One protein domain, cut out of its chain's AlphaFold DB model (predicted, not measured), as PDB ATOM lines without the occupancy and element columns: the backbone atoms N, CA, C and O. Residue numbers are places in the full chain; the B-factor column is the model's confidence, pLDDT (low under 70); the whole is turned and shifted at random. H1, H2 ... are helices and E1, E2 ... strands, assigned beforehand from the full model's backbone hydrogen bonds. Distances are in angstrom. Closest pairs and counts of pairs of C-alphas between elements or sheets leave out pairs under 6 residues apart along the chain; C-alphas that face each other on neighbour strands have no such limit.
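AT A GLANCE: This is residues 2 to 16 and 28 to 54 of the 356 residues of the protein "Hypothetical protein" of Rotaria sp. Silwood2 (UniProt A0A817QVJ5). A small, loosely built piece: a short two-stranded hairpin, E1 and E2, has one helix, H1, on its E1 side, running crosswise to the strands and coming near E1 at one point, Leu 9 by Pro 33, while it stays apart from E2. A wide loop, residues 34 to 44, joins the two strands, and residues 48 to 54 form a tail beyond E2. The 42 printed residues hold one named helix and two named strands, in the order H1, E1, E2, and the sheet is antiparallel. The class is mixed, helices and strands, with under half of the residues in named elements. The whole is loose, with a radius of gyration of the C-alphas of 11.6 A and spans of 30 by 26 by 18 A.

HOW THE PARTS SIT: E1, residues 31 to 33, and E2, residues 45 to 47, are antiparallel neighbours and form a hairpin, with 151 degrees between their directions. C-alphas 31 and 47 face each other at 4.6 A. N 32 and O 46 are within hydrogen-bond range at 2.8 A, as are N 46 and O 32 at 2.9 A. The closest C-alphas of E1 and H1, residues 3 to 14, are those of Pro 33 and Leu 9, 7.5 A apart. H1 and E2 are apart. In H1 every O i to N i+4 pair is within hydrogen-bond range.

IN THESE COORDINATES: E1 begins at C-alpha 31, (166.149, 163.130, 241.739), and is 6.9 A long. E2 is 6.5 A long and ends at C-alpha 47, (169.344, 160.296, 243.464). H1 begins at C-alpha 3, (156.438, 167.988, 252.595), and is 17.0 A long.

THE WHOLE: The two C-alphas farthest apart are those of Ala 3 and Val 54, 33.3 A. Residues 17 to 27 are not printed, and C-alphas 16 and 28 are 16.2 A apart across this cut, over which H1 is linked to E1. The link from E1 to E2 is long, 11 residues. The mean pLDDT of the printed part is 72.8, and residues 2 to 16 are under 70.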
ATOM      1  N   ASN A   2     158.003 163.404 253.190       49.78
ATOM      2  CA  ASN A   2     157.945 164.679 253.904       49.78
ATOM      3  C   ASN A   2     157.523 165.804 252.938       49.78
ATOM      4  O   ASN A   2     157.715 165.681 251.727       49.78
ATOM      5  N   ALA A   3     156.955 166.902 253.445       52.34
ATOM      6  CA  ALA A   3     156.438 167.988 252.595       52.34
ATOM      7  C   ALA A   3     157.519 168.611 251.683       52.34
ATOM      8  O   ALA A   3     157.219 169.061 250.577       52.34
ATOM      9  N   ALA A   4     158.782 168.580 252.120       55.47
ATOM     10  CA  ALA A   4     159.927 169.007 251.324       55.47
ATOM     11  C   ALA A   4     160.131 168.124 250.081       55.47
ATOM     12  O   ALA A   4     160.273 168.655 248.986       55.47
ATOM     13  N   ASP A   5     160.066 166.794 250.215       53.62
ATOM     14  CA  ASP A   5     160.303 165.859 249.103       53.62
ATOM     15  C   ASP A   5     159.206 165.939 248.032       53.62
ATOM     16  O   ASP A   5     159.486 165.853 246.837       53.62
ATOM     17  N   LEU A   6     157.957 166.170 248.451       57.81
ATOM     18  CA  LEU A   6     156.822 166.355 247.541       57.81
ATOM     19  C   LEU A   6     156.931 167.648 246.720       57.81
ATOM     20  O   LEU A   6     156.550 167.659 245.549       57.81
ATOM     21  N   LYS A   7     157.495 168.721 247.297       58.16
ATOM     22  CA  LYS A   7     157.733 169.984 246.583       58.16
ATOM     23  C   LYS A   7     158.664 169.774 245.386       58.16
ATOM     24  O   LYS A   7     158.373 170.271 244.305       58.16
ATOM     25  N   TYR A   8     159.725 168.981 245.545       54.78
ATOM     26  CA  TYR A   8     160.699 168.732 244.474       54.78
ATOM     27  C   TYR A   8     160.151 167.852 243.341       54.78
ATOM     28  O   TYR A   8     160.474 168.085 242.178       54.78
ATOM     29  N   LEU A   9     159.278 166.886 243.648       53.59
ATOM     30  CA  LEU A   9     158.601 166.090 242.616       53.59
ATOM     31  C   LEU A   9     157.615 166.927 241.790       53.59
ATOM     32  O   LEU A   9     157.513 166.735 240.579       53.59
ATOM     33  N   SER A  10     156.933 167.887 242.423       53.16
ATOM     34  CA  SER A  10     156.066 168.840 241.722       53.16
ATOM     35  C   SER A  10     156.858 169.803 240.834       53.16
ATOM     36  O   SER A  10     156.375 170.167 239.766       53.16
ATOM     37  N   THR A  11     158.057 170.219 241.252       48.06
ATOM     38  CA  THR A  11     158.900 171.139 240.474       48.06
ATOM     39  C   THR A  11     159.459 170.476 239.211       48.06
ATOM     40  O   THR A  11     159.441 171.104 238.159       48.06
ATOM     41  N   ASN A  12     159.848 169.194 239.252       43.38
ATOM     42  CA  ASN A  12     160.343 168.491 238.056       43.38
ATOM     43  C   ASN A  12     159.251 168.167 237.020       43.38
ATOM     44  O   ASN A  12     159.549 168.100 235.834       43.38
ATOM     45  N   MET A  13     157.987 168.000 237.432       43.47
ATOM     46  CA  MET A  13     156.860 167.864 236.490       43.47
ATOM     47  C   MET A  13     156.470 169.197 235.826       43.47
ATOM     48  O   MET A  13     155.826 169.189 234.782       43.47
ATOM     49  N   ALA A  14     156.844 170.334 236.427       40.16
ATOM     50  CA  ALA A  14     156.480 171.673 235.962       40.16
ATOM     51  C   ALA A  14     157.641 172.457 235.321       40.16
ATOM     52  O   ALA A  14     157.397 173.493 234.711       40.16
ATOM     53  N   SER A  15     158.887 171.989 235.435       39.09
ATOM     54  CA  SER A  15     160.074 172.709 234.963       39.09
ATOM     55  C   SER A  15     160.761 171.963 233.822       39.09
ATOM     56  O   SER A  15     161.852 171.416 233.939       39.09
ATOM     57  N   SER A  16     160.101 171.957 232.670       40.25
ATOM     58  CA  SER A  16     160.793 171.932 231.388       40.25
ATOM     59  C   SER A  16     160.679 173.333 230.803       40.25
ATOM     60  O   SER A  16     159.706 173.618 230.108       40.25
ATOM     61  N   VAL A  28     172.268 170.970 242.835       79.25
ATOM     62  CA  VAL A  28     171.472 169.907 243.451       79.25
ATOM     63  C   VAL A  28     171.491 168.679 242.541       79.25
ATOM     64  O   VAL A  28     171.247 168.790 241.344       79.25
ATOM     65  N   ASN A  29     171.750 167.506 243.120       86.69
ATOM     66  CA  ASN A  29     171.689 166.236 242.397       86.69
ATOM     67  C   ASN A  29     170.286 165.986 241.826       86.69
ATOM     68  O   ASN A  29     169.284 166.195 242.520       86.69
ATOM     69  N   GLU A  30     170.221 165.471 240.597       89.38
ATOM     70  CA  GLU A  30     168.966 165.063 239.963       89.38
ATOM     71  C   GLU A  30     168.283 163.958 240.788       89.38
ATOM     72  O   GLU A  30     168.928 163.022 241.277       89.38
ATOM     73  N   ARG A  31     166.960 164.064 240.951       89.50
ATOM     74  CA  ARG A  31     166.149 163.130 241.739       89.50
ATOM     75  C   ARG A  31     165.025 162.546 240.895       89.50
ATOM     76  O   ARG A  31     164.312 163.287 240.220       89.50
ATOM     77  N   PHE A  32     164.831 161.236 241.000       89.31
ATOM     78  CA  PHE A  32     163.854 160.478 240.225       89.31
ATOM     79  C   PHE A  32     162.937 159.676 241.155       89.31
ATOM     80  O   PHE A  32     163.429 158.919 241.998       89.31
ATOM     81  N   PRO A  33     161.604 159.816 241.047       89.31
ATOM     82  CA  PRO A  33     160.691 158.978 241.809       89.31
ATOM     83  C   PRO A  33     160.764 157.528 241.322       89.31
ATOM     84  O   PRO A  33     160.964 157.264 240.135       89.31
ATOM     85  N   PHE A  34     160.530 156.580 242.229       86.81
ATOM     86  CA  PHE A  34     160.233 155.216 241.803       86.81
ATOM     87  C   PHE A  34     158.892 155.169 241.067       86.81
ATOM     88  O   PHE A  34     158.015 156.015 241.258       86.81
ATOM     89  N   GLN A  35     158.700 154.123 240.268       85.50
ATOM     90  CA  GLN A  35     157.391 153.833 239.697       85.50
ATOM     91  C   GLN A  35     156.368 153.545 240.795       85.50
ATOM     92  O   GLN A  35     156.705 152.979 241.831       85.50
ATOM     93  N   SER A  36     155.103 153.881 240.542       86.81
ATOM     94  CA  SER A  36     154.004 153.745 241.511       86.81
ATOM     95  C   SER A  36     153.836 152.331 242.082       86.81
ATOM     96  O   SER A  36     153.329 152.174 243.189       86.81
ATOM     97  N   GLN A  37     154.280 151.320 241.338       87.81
ATOM     98  CA  GLN A  37     154.209 149.898 241.677       87.81
ATOM     99  C   GLN A  37     155.322 149.454 242.645       87.81
ATOM    100  O   GLN A  37     155.239 148.373 243.221       87.81
ATOM    101  N   HIS A  38     156.383 150.251 242.811       84.44
ATOM    102  CA  HIS A  38     157.547 149.864 243.601       84.44
ATOM    103  C   HIS A  38     157.239 149.934 245.112       84.44
ATOM    104  O   HIS A  38     156.707 150.954 245.566       84.44
ATOM    105  N   PRO A  39     157.634 148.935 245.931       88.50
ATOM    106  CA  PRO A  39     157.332 148.908 247.369       88.50
ATOM    107  C   PRO A  39     157.792 150.162 248.124       88.50
ATOM    108  O   PRO A  39     157.160 150.603 249.082       88.50
ATOM    109  N   GLN A  40     158.883 150.771 247.659       88.19
ATOM    110  CA  GLN A  40     159.488 151.952 248.275       88.19
ATOM    111  C   GLN A  40     159.026 153.288 247.668       88.19
ATOM    112  O   GLN A  40     159.483 154.337 248.119       88.19
ATOM    113  N   ALA A  41     158.099 153.297 246.702       89.06
ATOM    114  CA  ALA A  41     157.725 154.509 245.961       89.06
ATOM    115  C   ALA A  41     157.159 155.649 246.818       89.06
ATOM    116  O   ALA A  41     157.297 156.817 246.469       89.06
ATOM    117  N   LYS A  42     156.540 155.327 247.960       85.56
ATOM    118  CA  LYS A  42     155.969 156.320 248.889       85.56
ATOM    119  C   LYS A  42     156.985 156.879 249.896       85.56
ATOM    120  O   LYS A  42     156.701 157.875 250.574       85.56
ATOM    121  N   ALA A  43     158.127 156.208 250.052       87.12
ATOM    122  CA  ALA A  43     159.087 156.462 251.125       87.12
ATOM    123  C   ALA A  43     160.464 156.922 250.624       87.12
ATOM    124  O   ALA A  43     161.104 157.704 251.319       87.12
ATOM    125  N   TYR A  44     160.891 156.495 249.434       88.62
ATOM    126  CA  TYR A  44     162.234 156.746 248.911       88.62
ATOM    127  C   TYR A  44     162.195 157.395 247.523       88.62
ATOM    128  O   TYR A  44     161.188 157.335 246.817       88.62
ATOM    129  N   VAL A  45     163.312 158.010 247.133       89.62
ATOM    130  CA  VAL A  45     163.539 158.640 245.824       89.62
ATOM    131  C   VAL A  45     164.959 158.292 245.380       89.62
ATOM    132  O   VAL A  45     165.869 158.254 246.208       89.62
ATOM    133  N   LEU A  46     165.151 158.030 244.089       89.12
ATOM    134  CA  LEU A  46     166.466 157.773 243.509       89.12
ATOM    135  C   LEU A  46     167.203 159.097 243.312       89.12
ATOM    136  O   LEU A  46     166.624 160.068 242.829       89.12
ATOM    137  N   MET A  47     168.482 159.137 243.671       89.88
ATOM    138  CA  MET A  47     169.344 160.296 243.464       89.88
ATOM    139  C   MET A  47     170.460 159.911 242.505       89.88
ATOM    140  O   MET A  47     171.168 158.934 242.738       89.88
ATOM    141  N   LYS A  48     170.620 160.682 241.435       85.50
ATOM    142  CA  LYS A  48     171.731 160.521 240.503       85.50
ATOM    143  C   LYS A  48     172.919 161.325 241.015       85.50
ATOM    144  O   LYS A  48     172.787 162.510 241.321       85.50
ATOM    145  N   TYR A  49     174.070 160.675 241.126       81.19
ATOM    146  CA  TYR A  49     175.308 161.350 241.496       81.19
ATOM    147  C   TYR A  49     175.714 162.350 240.407       81.19
ATOM    148  O   TYR A  49     175.611 162.056 239.217       81.19
ATOM    149  N   SER A  50     176.167 163.535 240.823       79.25
ATOM    150  CA  SER A  50     176.689 164.563 239.915       79.25
ATOM    151  C   SER A  50     178.037 164.177 239.303       79.25
ATOM    152  O   SER A  50     178.386 164.646 238.227       79.25
ATOM    153  N   GLU A  51     178.804 163.355 240.018       82.06
ATOM    154  CA  GLU A  51     180.143 162.918 239.638       82.06
ATOM    155  C   GLU A  51     180.127 161.426 239.286       82.06
ATOM    156  O   GLU A  51     179.420 160.649 239.941       82.06
ATOM    157  N   PRO A  52     180.886 161.007 238.260       79.25
ATOM    158  CA  PRO A  52     181.008 159.604 237.905       79.25
ATOM    159  C   PRO A  52     181.750 158.846 239.012       79.25
ATOM    160  O   PRO A  52     182.863 159.201 239.390       79.25
ATOM    161  N   HIS A  53     181.135 157.774 239.506       79.25
ATOM    162  CA  HIS A  53     181.750 156.842 240.445       79.25
ATOM    163  C   HIS A  53     181.990 155.500 239.763       79.25
ATOM    164  O   HIS A  53     181.138 155.013 239.021       79.25
ATOM    165  N   VAL A  54     183.138 154.889 240.054       78.19
ATOM    166  CA  VAL A  54     183.444 153.525 239.621       78.19
ATOM    167  C   VAL A  54     182.944 152.564 240.700       78.19
ATOM    168  O   VAL A  54     183.443 152.622 241.827       78.19
TER     169      VAL A  54